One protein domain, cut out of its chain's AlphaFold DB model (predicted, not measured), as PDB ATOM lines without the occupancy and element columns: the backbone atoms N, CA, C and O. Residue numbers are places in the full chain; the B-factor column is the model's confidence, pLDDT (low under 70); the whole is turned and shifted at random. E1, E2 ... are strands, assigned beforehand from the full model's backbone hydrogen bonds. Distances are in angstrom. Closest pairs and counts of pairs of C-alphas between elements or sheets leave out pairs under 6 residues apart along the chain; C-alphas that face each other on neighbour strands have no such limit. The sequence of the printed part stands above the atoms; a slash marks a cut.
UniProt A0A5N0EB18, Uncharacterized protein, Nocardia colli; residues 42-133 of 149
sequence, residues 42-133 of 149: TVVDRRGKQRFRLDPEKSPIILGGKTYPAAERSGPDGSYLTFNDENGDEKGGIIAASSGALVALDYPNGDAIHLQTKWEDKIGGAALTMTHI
ATOM      1  N   THR A  42     -13.387  29.947  -5.131       86.94
ATOM      2  CA  THR A  42     -12.536  31.017  -5.634       86.94
ATOM      3  C   THR A  42     -11.088  30.676  -5.341       86.94
ATOM      4  O   THR A  42     -10.729  30.371  -4.205       86.94
ATOM      5  N   VAL A  43     -10.239  30.751  -6.361       88.50
ATOM      6  CA  VAL A  43      -8.788  30.653  -6.201       88.50
ATOM      7  C   VAL A  43      -8.217  32.057  -6.217       88.50
ATOM      8  O   VAL A  43      -8.398  32.806  -7.179       88.50
ATOM      9  N   VAL A  44      -7.503  32.391  -5.149       88.31
ATOM     10  CA  VAL A  44      -6.843  33.679  -4.962       88.31
ATOM     11  C   VAL A  44      -5.332  33.465  -5.028       88.31
ATOM     12  O   VAL A  44      -4.806  32.524  -4.433       88.31
ATOM     13  N   ASP A  45      -4.623  34.308  -5.777       87.44
ATOM     14  CA  ASP A  45      -3.165  34.259  -5.844       87.44
ATOM     15  C   ASP A  45      -2.510  34.798  -4.557       87.44
ATOM     16  O   ASP A  45      -3.157  35.362  -3.674       87.44
ATOM     17  N   ARG A  46      -1.184  34.661  -4.445       87.38
ATOM     18  CA  ARG A  46      -0.426  35.129  -3.267       87.38
ATOM     19  C   ARG A  46      -0.511  36.643  -3.022       87.38
ATOM     20  O   ARG A  46      -0.122  37.094  -1.951       87.38
ATOM     21  N   ARG A  47      -0.981  37.425  -3.999       86.00
ATOM     22  CA  ARG A  47      -1.175  38.881  -3.906       86.00
ATOM     23  C   ARG A  47      -2.606  39.242  -3.497       86.00
ATOM     24  O   ARG A  47      -2.939  40.423  -3.467       86.00
ATOM     25  N   GLY A  48      -3.457  38.255  -3.211       83.50
ATOM     26  CA  GLY A  48      -4.854  38.485  -2.854       83.50
ATOM     27  C   GLY A  48      -5.774  38.708  -4.060       83.50
ATOM     28  O   GLY A  48      -6.884  39.198  -3.877       83.50
ATOM     29  N   LYS A  49      -5.347  38.377  -5.288       85.12
ATOM     30  CA  LYS A  49      -6.159  38.570  -6.503       85.12
ATOM     31  C   LYS A  49      -6.875  37.286  -6.912       85.12
ATOM     32  O   LYS A  49      -6.235  36.244  -7.035       85.12
ATOM     33  N   GLN A  50      -8.184  37.361  -7.147       84.75
ATOM     34  CA  GLN A  50      -8.966  36.243  -7.682       84.75
ATOM     35  C   GLN A  50      -8.491  35.892  -9.100       84.75
ATOM     36  O   GLN A  50      -8.417  36.766  -9.955       84.75
ATOM     37  N   ARG A  51      -8.211  34.609  -9.345       85.06
ATOM     38  CA  ARG A  51      -7.776  34.075 -10.649       85.06
ATOM     39  C   ARG A  51      -8.770  33.121 -11.270       85.06
ATOM     40  O   ARG A  51      -8.962  33.155 -12.478       85.06
ATOM     41  N   PHE A  52      -9.395  32.298 -10.439       86.94
ATOM     42  CA  PHE A  52     -10.386  31.329 -10.876       86.94
ATOM     43  C   PHE A  52     -11.613  31.451  -9.999       86.94
ATOM     44  O   PHE A  52     -11.490  31.600  -8.779       86.94
ATOM     45  N   ARG A  53     -12.782  31.362 -10.618       86.12
ATOM     46  CA  ARG A  53     -14.055  31.323  -9.914       86.12
ATOM     47  C   ARG A  53     -14.953  30.297 -10.578       86.12
ATOM     48  O   ARG A  53     -15.221  30.423 -11.765       86.12
ATOM     49  N   LEU A  54     -15.368  29.289  -9.819       88.00
ATOM     50  CA  LEU A  54     -16.426  28.378 -10.232       88.00
ATOM     51  C   LEU A  54     -17.747  28.893  -9.664       88.00
ATOM     52  O   LEU A  54     -17.856  29.040  -8.449       88.00
ATOM     53  N   ASP A  55     -18.736  29.099 -10.523       85.88
ATOM     54  CA  ASP A  55     -20.116  29.380 -10.153       85.88
ATOM     55  C   ASP A  55     -21.043  28.320 -10.773       85.88
ATOM     56  O   ASP A  55     -20.892  27.981 -11.950       85.88
ATOM     57  N   PRO A  56     -22.017  27.784 -10.015       83.88
ATOM     58  CA  PRO A  56     -22.976  26.811 -10.542       83.88
ATOM     59  C   PRO A  56     -24.011  27.443 -11.489       83.88
ATOM     60  O   PRO A  56     -24.756  26.715 -12.137       83.88
ATOM     61  N   GLU A  57     -24.042  28.777 -11.565       82.81
ATOM     62  CA  GLU A  57     -24.955  29.581 -12.375       82.81
ATOM     63  C   GLU A  57     -24.203  30.729 -13.066       82.81
ATOM     64  O   GLU A  57     -23.103  31.127 -12.660       82.81
ATOM     65  N   LYS A  58     -24.829  31.313 -14.095       78.69
ATOM     66  CA  LYS A  58     -24.291  32.467 -14.822       78.69
ATOM     67  C   LYS A  58     -24.119  33.665 -13.881       78.69
ATOM     68  O   LYS A  58     -25.092  34.263 -13.432       78.69
ATOM     69  N   SER A  59     -22.871  34.040 -13.609       76.00
ATOM     70  CA  SER A  59     -22.527  35.157 -12.716       76.00
ATOM     71  C   SER A  59     -22.286  36.479 -13.461       76.00
ATOM     72  O   SER A  59     -22.077  36.468 -14.672       76.00
ATOM     73  N   PRO A  60     -22.312  37.644 -12.790       77.56
ATOM     74  CA  PRO A  60     -21.840  38.898 -13.377       77.56
ATOM     75  C   PRO A  60     -20.343  38.845 -13.696       77.56
ATOM     76  O   PRO A  60     -19.589  38.155 -13.005       77.56
ATOM     77  N   ILE A  61     -19.913  39.612 -14.699       71.69
ATOM     78  CA  ILE A  61     -18.511  39.662 -15.146       71.69
ATOM     79  C   ILE A  61     -18.000  41.086 -15.225       71.69
ATOM     80  O   ILE A  61     -18.788  42.031 -15.243       71.69
ATOM     81  N   ILE A  62     -16.682  41.237 -15.255       72.69
ATOM     82  CA  ILE A  62     -16.017  42.531 -15.377       72.69
ATOM     83  C   ILE A  62     -15.185  42.493 -16.655       72.69
ATOM     84  O   ILE A  62     -14.339  41.614 -16.804       72.69
ATOM     85  N   LEU A  63     -15.451  43.422 -17.574       68.19
ATOM     86  CA  LEU A  63     -14.693  43.592 -18.813       68.19
ATOM     87  C   LEU A  63     -14.240  45.048 -18.901       68.19
ATOM     88  O   LEU A  63     -15.075  45.958 -18.887       68.19
ATOM     89  N   GLY A  64     -12.926  45.274 -18.965       70.00
ATOM     90  CA  GLY A  64     -12.349  46.620 -19.025       70.00
ATOM     91  C   GLY A  64     -12.772  47.501 -17.843       70.00
ATOM     92  O   GLY A  64     -13.081  48.677 -18.027       70.00
ATOM     93  N   GLY A  65     -12.885  46.921 -16.645       68.81
ATOM     94  CA  GLY A  65     -13.334  47.609 -15.433       68.81
ATOM     95  C   GLY A  65     -14.842  47.886 -15.345       68.81
ATOM     96  O   GLY A  65     -15.300  48.403 -14.324       68.81
ATOM     97  N   LYS A  66     -15.639  47.529 -16.362       71.19
ATOM     98  CA  LYS A  66     -17.103  47.658 -16.337       71.19
ATOM     99  C   LYS A  66     -17.756  46.331 -15.965       71.19
ATOM    100  O   LYS A  66     -17.463  45.298 -16.559       71.19
ATOM    101  N   THR A  67     -18.682  46.366 -15.009       77.19
ATOM    102  CA  THR A  67     -19.476  45.192 -14.622       77.19
ATOM    103  C   THR A  67     -20.665  44.989 -15.562       77.19
ATOM    104  O   THR A  67     -21.454  45.910 -15.764       77.19
ATOM    105  N   TYR A  68     -20.819  43.769 -16.073       68.00
ATOM    106  CA  TYR A  68     -21.950  43.316 -16.881       68.00
ATOM    107  C   TYR A  68     -22.795  42.328 -16.062       68.00
ATOM    108  O   TYR A  68     -22.284  41.274 -15.656       68.00
ATOM    109  N   PRO A  69     -24.067  42.652 -15.763       75.56
ATOM    110  CA  PRO A  69     -24.971  41.765 -15.039       75.56
ATOM    111  C   PRO A  69     -25.184  40.432 -15.759       75.56
ATOM    112  O   PRO A  69     -25.231  40.379 -16.984       75.56
ATOM    113  N   ALA A  70     -25.410  39.354 -15.002       76.69
ATOM    114  CA  ALA A  70     -25.652  38.019 -15.559       76.69
ATOM    115  C   ALA A  70     -26.782  37.978 -16.607       76.69
ATOM    116  O   ALA A  70     -26.678  37.253 -17.593       76.69
ATOM    117  N   ALA A  71     -27.840  38.772 -16.416       69.88
ATOM    118  CA  ALA A  71     -28.977  38.848 -17.334       69.88
ATOM    119  C   ALA A  71     -28.628  39.469 -18.699       69.88
ATOM    120  O   ALA A  71     -29.269  39.142 -19.692       69.88
ATOM    121  N   GLU A  72     -27.613  40.332 -18.750       66.06
ATOM    122  CA  GLU A  72     -27.136  40.979 -19.980       66.06
ATOM    123  C   GLU A  72     -26.083  40.126 -20.701       66.06
ATOM    124  O   GLU A  72     -25.729  40.399 -21.843       66.06
ATOM    125  N   ARG A  73     -25.586  39.064 -20.053       67.44
ATOM    126  CA  ARG A  73     -24.632  38.135 -20.654       67.44
ATOM    127  C   ARG A  73     -25.348  37.145 -21.569       67.44
ATOM    128  O   ARG A  73     -26.232  36.398 -21.130       67.44
ATOM    129  N   SER A  74     -24.866  37.051 -22.802       65.19
ATOM    130  CA  SER A  74     -25.152  35.926 -23.695       65.19
ATOM    131  C   SER A  74     -24.574  34.612 -23.142       65.19
ATOM    132  O   SER A  74     -23.560  34.611 -22.446       65.19
ATOM    133  N   GLY A  75     -25.218  33.484 -23.450       68.94
ATOM    134  CA  GLY A  75     -24.758  32.143 -23.066       68.94
ATOM    135  C   GLY A  75     -25.816  31.305 -22.331       68.94
ATOM    136  O   GLY A  75     -26.767  31.872 -21.785       68.94
ATOM    137  N   PRO A  76     -25.668  29.966 -22.352       71.62
ATOM    138  CA  PRO A  76     -26.650  29.026 -21.815       71.62
ATOM    139  C   PRO A  76     -26.597  28.943 -20.288       71.62
ATOM    140  O   PRO A  76     -25.542  29.133 -19.697       71.62
ATOM    141  N   ASP A  77     -27.701  28.564 -19.652       79.19
ATOM    142  CA  ASP A  77     -27.674  28.239 -18.227       79.19
ATOM    143  C   ASP A  77     -26.813  26.987 -17.984       79.19
ATOM    144  O   ASP A  77     -26.953  25.961 -18.659       79.19
ATOM    145  N   GLY A  78     -25.885  27.082 -17.034       81.25
ATOM    146  CA  GLY A  78     -24.897  26.045 -16.767       81.25
ATOM    147  C   GLY A  78     -23.900  26.455 -15.689       81.25
ATOM    148  O   GLY A  78     -24.036  27.507 -15.065       81.25
ATOM    149  N   SER A  79     -22.887  25.618 -15.487       83.94
ATOM    150  CA  SER A  79     -21.780  25.897 -14.573       83.94
ATOM    151  C   SER A  79     -20.654  26.630 -15.291       83.94
ATOM    152  O   SER A  79     -20.276  26.261 -16.405       83.94
ATOM    153  N   TYR A  80     -20.098  27.642 -14.633       84.69
ATOM    154  CA  TYR A  80     -19.106  28.558 -15.180       84.69
ATOM    155  C   TYR A  80     -17.831  28.511 -14.351       84.69
ATOM    156  O   TYR A  80     -17.850  28.836 -13.170       84.69
ATOM    157  N   LEU A  81     -16.712  28.157 -14.972       87.25
ATOM    158  CA  LEU A  81     -15.382  28.385 -14.422       87.25
ATOM    159  C   LEU A  81     -14.759  29.581 -15.142       87.25
ATOM    160  O   LEU A  81     -14.302  29.443 -16.271       87.25
ATOM    161  N   THR A  82     -14.724  30.735 -14.492       84.88
ATOM    162  CA  THR A  82     -14.197  31.986 -15.049       84.88
ATOM    163  C   THR A  82     -12.727  32.189 -14.684       84.88
ATOM    164  O   THR A  82     -12.301  31.887 -13.563       84.88
ATOM    165  N   PHE A  83     -11.956  32.721 -15.633       86.62
ATOM    166  CA  PHE A  83     -10.540  33.061 -15.518       86.62
ATOM    167  C   PHE A  83     -10.374  34.578 -15.493       86.62
ATOM    168  O   PHE A  83     -10.867  35.250 -16.394       86.62
ATOM    169  N   ASN A  84      -9.640  35.111 -14.516       84.75
ATOM    170  CA  ASN A  84      -9.450  36.554 -14.350       84.75
ATOM    171  C   ASN A  84      -7.972  36.973 -14.395       84.75
ATOM    172  O   ASN A  84      -7.077  36.240 -13.949       84.75
ATOM    173  N   ASP A  85      -7.720  38.195 -14.865       81.12
ATOM    174  CA  ASP A  85      -6.411  38.845 -14.767       81.12
ATOM    175  C   ASP A  85      -6.140  39.465 -13.380       81.12
ATOM    176  O   ASP A  85      -6.854  39.239 -12.402       81.12
ATOM    177  N   GLU A  86      -5.025  40.189 -13.242       78.94
ATOM    178  CA  GLU A  86      -4.609  40.832 -11.987       78.94
ATOM    179  C   GLU A  86      -5.526  41.961 -11.514       78.94
ATOM    180  O   GLU A  86      -5.506  42.304 -10.322       78.94
ATOM    181  N   ASN A  87      -6.319  42.518 -12.423       76.62
ATOM    182  CA  ASN A  87      -7.279  43.574 -12.149       76.62
ATOM    183  C   ASN A  87      -8.664  42.998 -11.835       76.62
ATOM    184  O   ASN A  87      -9.495  43.697 -11.260       76.62
ATOM    185  N   GLY A  88      -8.862  41.702 -12.087       74.06
ATOM    186  CA  GLY A  88     -10.133  41.015 -11.901       74.06
ATOM    187  C   GLY A  88     -11.005  41.036 -13.153       74.06
ATOM    188  O   GLY A  88     -12.149  40.590 -13.067       74.06
ATOM    189  N   ASP A  89     -10.474  41.519 -14.281       74.88
ATOM    190  CA  ASP A  89     -11.149  41.457 -15.570       74.88
ATOM    191  C   ASP A  89     -11.153  40.012 -16.071       74.88
ATOM    192  O   ASP A  89     -10.143  39.301 -15.986       74.88
ATOM    193  N   GLU A  90     -12.297  39.574 -16.589       76.75
ATOM    194  CA  GLU A  90     -12.433  38.247 -17.177       76.75
ATOM    195  C   GLU A  90     -11.535  38.136 -18.412       76.75
ATOM    196  O   GLU A  90     -11.470  39.025 -19.256       76.75
ATOM    197  N   LYS A  91     -10.821  37.020 -18.513       76.50
ATOM    198  CA  LYS A  91      -9.976  36.651 -19.651       76.50
ATOM    199  C   LYS A  91     -10.447  35.385 -20.330       76.50
ATOM    200  O   LYS A  91      -9.817  34.956 -21.280       76.50
ATOM    201  N   GLY A  92     -11.500  34.737 -19.856       78.06
ATOM    202  CA  GLY A  92     -11.950  33.474 -20.422       78.06
ATOM    203  C   GLY A  92     -12.688  32.626 -19.408       78.06
ATOM    204  O   GLY A  92     -12.867  33.012 -18.254       78.06
ATOM    205  N   GLY A  93     -13.064  31.430 -19.835       80.06
ATOM    206  CA  GLY A  93     -13.654  30.458 -18.944       80.06
ATOM    207  C   GLY A  93     -14.069  29.167 -19.627       80.06
ATOM    208  O   GLY A  93     -13.937  28.985 -20.839       80.06
ATOM    209  N   ILE A  94     -14.587  28.265 -18.806       82.19
ATOM    210  CA  ILE A  94     -15.207  27.015 -19.221       82.19
ATOM    211  C   ILE A  94     -16.675  27.065 -18.810       82.19
ATOM    212  O   ILE A  94     -16.979  27.368 -17.659       82.19
ATOM    213  N   ILE A  95     -17.573  26.748 -19.736       81.81
ATOM    214  CA  ILE A  95     -19.000  26.581 -19.475       81.81
ATOM    215  C   ILE A  95     -19.343  25.115 -19.671       81.81
ATOM    216  O   ILE A  95     -19.022  24.539 -20.709       81.81
ATOM    217  N   ALA A  96     -20.027  24.528 -18.699       82.44
ATOM    218  CA  ALA A  96     -20.659  23.226 -18.828       82.44
ATOM    219  C   ALA A  96     -22.176  23.410 -18.720       82.44
ATOM    220  O   ALA A  96     -22.692  23.745 -17.655       82.44
ATOM    221  N   ALA A  97     -22.881  23.203 -19.829       79.88
ATOM    222  CA  ALA A  97     -24.332  23.280 -19.921       79.88
ATOM    223  C   ALA A  97     -24.912  21.940 -20.394       79.88
ATOM    224  O   ALA A  97     -24.221  21.091 -20.960       79.88
ATOM    225  N   SER A  98     -26.214  21.748 -20.196       77.06
ATOM    226  CA  SER A  98     -26.919  20.533 -20.627       77.06
ATOM    227  C   SER A  98     -26.927  20.335 -22.149       77.06
ATOM    228  O   SER A  98     -27.083  19.206 -22.611       77.06
ATOM    229  N   SER A  99     -26.742  21.406 -22.924       69.69
ATOM    230  CA  SER A  99     -26.695  21.408 -24.391       69.69
ATOM    231  C   SER A  99     -25.277  21.285 -24.969       69.69
ATOM    232  O   SER A  99     -25.122  21.070 -26.180       69.69
ATOM    233  N   GLY A 100     -24.247  21.417 -24.127       70.06
ATOM    234  CA  GLY A 100     -22.861  21.449 -24.569       70.06
ATOM    235  C   GLY A 100     -21.865  21.978 -23.539       70.06
ATOM    236  O   GLY A 100     -22.240  22.554 -22.521       70.06
ATOM    237  N   ALA A 101     -20.576  21.846 -23.841       73.12
ATOM    238  CA  ALA A 101     -19.507  22.518 -23.103       73.12
ATOM    239  C   ALA A 101     -18.758  23.501 -24.007       73.12
ATOM    240  O   ALA A 101     -18.546  23.195 -25.180       73.12
ATOM    241  N   LEU A 102     -18.348  24.647 -23.462       73.62
ATOM    242  CA  LEU A 102     -17.552  25.679 -24.130       73.62
ATOM    243  C   LEU A 102     -16.262  25.908 -23.346       73.62
ATOM    244  O   LEU A 102     -16.314  26.138 -22.145       73.62
ATOM    245  N   VAL A 103     -15.121  25.925 -24.024       76.06
ATOM    246  CA  VAL A 103     -13.885  26.529 -23.505       76.06
ATOM    247  C   VAL A 103     -13.622  27.781 -24.317       76.06
ATOM    248  O   VAL A 103     -13.614  27.695 -25.540       76.06
ATOM    249  N   ALA A 104     -13.422  28.912 -23.653       71.56
ATOM    250  CA  ALA A 104     -13.123  30.185 -24.285       71.56
ATOM    251  C   ALA A 104     -11.922  30.835 -23.599       71.56
ATOM    252  O   ALA A 104     -11.885  30.980 -22.376       71.56
ATOM    253  N   LEU A 105     -10.943  31.233 -24.400       70.62
ATOM    254  CA  LEU A 105      -9.786  32.004 -23.965       70.62
ATOM    255  C   LEU A 105      -9.878  33.356 -24.651       70.62
ATOM    256  O   LEU A 105      -9.984  33.367 -25.859       70.62
ATOM    257  N   ASP A 106      -9.818  34.441 -23.897       62.75
ATOM    258  CA  ASP A 106     -10.032  35.832 -24.310       62.75
ATOM    259  C   ASP A 106     -11.496  36.232 -24.578       62.75
ATOM    260  O   ASP A 106     -11.809  36.834 -25.589       62.75
ATOM    261  N   TYR A 107     -12.404  35.918 -23.643       58.34
ATOM    262  CA  TYR A 107     -13.842  36.272 -23.695       58.34
ATOM    263  C   TYR A 107     -14.181  37.736 -24.082       58.34
ATOM    264  O   TYR A 107     -15.149  37.929 -24.819       58.34
ATOM    265  N   PRO A 108     -13.469  38.768 -23.564       51.75
ATOM    266  CA  PRO A 108     -13.780  40.172 -23.853       51.75
ATOM    267  C   PRO A 108     -13.484  40.571 -25.295       51.75
ATOM    268  O   PRO A 108     -14.191  41.396 -25.875       51.75
ATOM    269  N   ASN A 109     -12.411  40.019 -25.852       49.72
ATOM    270  CA  ASN A 109     -12.051  40.288 -27.221       49.72
ATOM    271  C   ASN A 109     -12.788  39.279 -28.080       49.72
ATOM    272  O   ASN A 109     -12.873  38.090 -27.781       49.72
ATOM    273  N   GLY A 110     -13.318  39.744 -29.196       44.66
ATOM    274  CA  GLY A 110     -13.647  38.839 -30.266       44.66
ATOM    275  C   GLY A 110     -12.402  38.181 -30.820       44.66
ATOM    276  O   GLY A 110     -12.154  38.380 -31.975       44.66
ATOM    277  N   ASP A 111     -11.609  37.432 -30.075       45.28
ATOM    278  CA  ASP A 111     -10.403  36.748 -30.569       45.28
ATOM    279  C   ASP A 111     -10.283  35.345 -29.954       45.28
ATOM    280  O   ASP A 111      -9.254  34.672 -30.014       45.28
ATOM    281  N   ALA A 112     -11.374  34.880 -29.344       51.97
ATOM    282  CA  ALA A 112     -11.327  33.735 -28.474       51.97
ATOM    283  C   ALA A 112     -11.304  32.400 -29.213       51.97
ATOM    284  O   ALA A 112     -12.121  32.146 -30.097       51.97
ATOM    285  N   ILE A 113     -10.436  31.481 -28.776       56.84
ATOM    286  CA  ILE A 113     -10.568  30.066 -29.141       56.84
ATOM    287  C   ILE A 113     -11.776  29.528 -28.384       56.84
ATOM    288  O   ILE A 113     -11.676  29.195 -27.205       56.84
ATOM    289  N   HIS A 114     -12.912  29.450 -29.066       59.66
ATOM    290  CA  HIS A 114     -14.088  28.748 -28.573       59.66
ATOM    291  C   HIS A 114     -14.010  27.294 -29.004       59.66
ATOM    292  O   HIS A 114     -14.051  27.025 -30.194       59.66
ATOM    293  N   LEU A 115     -13.912  26.362 -28.064       61.19
ATOM    294  CA  LEU A 115     -14.077  24.934 -28.326       61.19
ATOM    295  C   LEU A 115     -15.427  24.533 -27.757       61.19
ATOM    296  O   LEU A 115     -15.562  24.369 -26.544       61.19
ATOM    297  N   GLN A 116     -16.427  24.420 -28.626       62.03
ATOM    298  CA  GLN A 116     -17.762  24.003 -28.215       62.03
ATOM    299  C   GLN A 116     -18.018  22.561 -28.622       62.03
ATOM    300  O   GLN A 116     -17.840  22.220 -29.788       62.03
ATOM    301  N   THR A 117     -18.501  21.752 -27.683       63.16
ATOM    302  CA  THR A 117     -19.227  20.518 -27.989       63.16
ATOM    303  C   THR A 117     -20.714  20.824 -27.955       63.16
ATOM    304  O   THR A 117     -21.197  21.371 -26.970       63.16
ATOM    305  N   LYS A 118     -21.446  20.520 -29.029       61.66
ATOM    306  CA  LYS A 118     -22.913  20.620 -29.057       61.66
ATOM    307  C   LYS A 118     -23.504  19.250 -29.370       61.66
ATOM    308  O   LYS A 118     -23.119  18.639 -30.369       61.66
ATOM    309  N   TRP A 119     -24.427  18.793 -28.529       69.62
ATOM    310  CA  TRP A 119     -25.171  17.536 -28.713       69.62
ATOM    311  C   TRP A 119     -26.688  17.722 -28.606       69.62
ATOM    312  O   TRP A 119     -27.438  16.766 -28.789       69.62
ATOM    313  N   GLU A 120     -27.147  18.943 -28.317       60.91
ATOM    314  CA  GLU A 120     -28.560  19.319 -28.384       60.91
ATOM    315  C   GLU A 120     -29.153  18.859 -29.728       60.91
ATOM    316  O   GLU A 120     -28.587  19.125 -30.794       60.91
ATOM    317  N   ASP A 121     -30.237  18.087 -29.651       57.47
ATOM    318  CA  ASP A 121     -30.947  17.471 -30.779       57.47
ATOM    319  C   ASP A 121     -30.158  16.447 -31.626       57.47
ATOM    320  O   ASP A 121     -30.596  16.077 -32.720       57.47
ATOM    321  N   LYS A 122     -29.015  15.926 -31.144       54.31
ATOM    322  CA  LYS A 122     -28.235  14.884 -31.844       54.31
ATOM    323  C   LYS A 122     -27.976  13.653 -30.976       54.31
ATOM    324  O   LYS A 122     -27.098  13.642 -30.119       54.31
ATOM    325  N   ILE A 123     -28.672  12.555 -31.276       54.94
ATOM    326  CA  ILE A 123     -28.362  11.237 -30.700       54.94
ATOM    327  C   ILE A 123     -27.026  10.749 -31.287       54.94
ATOM    328  O   ILE A 123     -26.938  10.464 -32.480       54.94
ATOM    329  N   GLY A 124     -25.984  10.657 -30.454       52.50
ATOM    330  CA  GLY A 124     -24.691  10.053 -30.816       52.50
ATOM    331  C   GLY A 124     -23.714  10.946 -31.593       52.50
ATOM    332  O   GLY A 124     -22.729  10.433 -32.119       52.50
ATOM    333  N   GLY A 125     -23.955  12.259 -31.675       49.56
ATOM    334  CA  GLY A 125     -23.067  13.203 -32.362       49.56
ATOM    335  C   GLY A 125     -22.525  14.286 -31.430       49.56
ATOM    336  O   GLY A 125     -23.296  14.944 -30.742       49.56
ATOM    337  N   ALA A 126     -21.211  14.514 -31.463       56.78
ATOM    338  CA  ALA A 126     -20.571  15.691 -30.881       56.78
ATOM    339  C   ALA A 126     -19.935  16.505 -32.014       56.78
ATOM    340  O   ALA A 126     -19.146  15.974 -32.794       56.78
ATOM    341  N   ALA A 127     -20.296  17.782 -32.135       56.44
ATOM    342  CA  ALA A 127     -19.621  18.703 -33.045       56.44
ATOM    343  C   ALA A 127     -18.601  19.520 -32.255       56.44
ATOM    344  O   ALA A 127     -18.995  20.137 -31.273       56.44
ATOM    345  N   LEU A 128     -17.337  19.537 -32.689       57.97
ATOM    346  CA  LEU A 128     -16.354  20.510 -32.222       57.97
ATOM    347  C   LEU A 128     -16.450  21.753 -33.104       57.97
ATOM    348  O   LEU A 128     -16.176  21.679 -34.300       57.97
ATOM    349  N   THR A 129     -16.833  22.883 -32.519       58.56
ATOM    350  CA  THR A 129     -16.802  24.176 -33.215       58.56
ATOM    351  C   THR A 129     -15.600  24.958 -32.724       58.56
ATOM    352  O   THR A 129     -15.430  25.066 -31.515       58.56
ATOM    353  N   MET A 130     -14.799  25.476 -33.659       55.34
ATOM    354  CA  MET A 130     -13.760  26.476 -33.421       55.34
ATOM    355  C   MET A 130     -14.181  27.762 -34.124       55.34
ATOM    356  O   MET A 130     -14.157  27.821 -35.352       55.34
ATOM    357  N   THR A 131     -14.606  28.772 -33.372       55.50
ATOM    358  CA  THR A 131     -14.822  30.118 -33.925       55.50
ATOM    359  C   THR A 131     -13.594  30.966 -33.640       55.50
ATOM    360  O   THR A 131     -13.193  31.058 -32.490       55.50
ATOM    361  N   HIS A 132     -13.007  31.551 -34.681       44.81
ATOM    362  CA  HIS A 132     -11.970  32.579 -34.605       44.81
ATOM    363  C   HIS A 132     -12.680  33.926 -34.775       44.81
ATOM    364  O   HIS A 132     -13.429  34.080 -35.742       44.81
ATOM    365  N   ILE A 133     -12.496  34.877 -33.863       44.59
ATOM    366  CA  ILE A 133     -12.792  36.296 -34.155       44.59
ATOM    367  C   ILE A 133     -11.410  37.021 -34.236       44.59
ATOM    368  O   ILE A 133     -10.433  36.287 -34.313       44.59
TER     369      ILE A 133
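AT A GLANCE: This is residues 42 to 133 of the 149 residues of an uncharacterized protein of Nocardia colli (UniProt A0A5N0EB18). The domain is one long, twisted antiparallel sheet of seven strands, a wall with a small hairpin, E3 and E4, over one face, where E3 comes close to E6; the opposite face is bare. The chain leaves the sheet after E2, makes that hairpin and comes back as E5, beside E2, before a meander runs on to the far edge. The printed part has 92 residues with no named helix and nine named strands, E1 to E9 along the chain; the sheet's order is E1, E2, E5, E6, E7, E8, E9, and the class is all strand. The whole is compact, with a radius of gyration of the C-alphas of 13.9 A, but elongated in outline, spanning 47 by 27 by 26 A.

IN THESE COORDINATES: E1 is residues 42 to 44, 6.3 A long, beginning at C-alpha 42 at (-12.536, 31.017, -5.634). E2 is residues 50 to 55, 13.3 A. E3, residues 61 to 63, is 6.6 A long, and E4, residues 66 to 68, is 6.5 A. E5 is residues 78 to 84, 18.8 A. E6, residues 90 to 97, is the longest strand by residues, 19.3 A from C-alpha 90 at (-12.433, 38.247, -17.177). E7 is residues 100 to 105, 16.8 A; E8 is residues 113 to 118, 15.5 A; E9 is residues 127 to 131, 12.4 A, ending at C-alpha 131 at (-14.822, 30.118, -33.925).

HOW THE PARTS SIT: In the large sheet E1 and E9 are the edge strands. E1 and E2 form a hairpin, with N 43 and O 52 2.9 A apart. E2 and E5 are antiparallel at 176 degrees, with N 53 and O 82 3.0 A apart. E5 to E9 form a meander, each strand the antiparallel neighbour of the one before: N 81 and O 94 of E5 and E6 are 2.8 A apart, N 95 and O 102 of E6 and E7 2.8 A, N 103 and O 115 of E7 and E8 3.0 A, and N 129 and O 116 of E9 and E8 3.0 A. The hairpin E3 and E4, at 141 degrees, has N 68 and O 61 2.8 A apart. The closest C-alphas of E3 and E6, those of Ile 62 and Glu 90, are 5.9 A apart. E4 and E6 are apart, as are E2 and E3.

THE WHOLE: The two C-alphas farthest apart, those of Arg 47 and Ile 123, are 47.1 A from each other. The printed part has no cut and no long link; the links E4 to E5, E7 to E8 and E8 to E9 are short, the others tight. Mean pLDDT of the printed part is 71.5; 37 residues are under 70, among them residues 71 to 75 and 106 to 133.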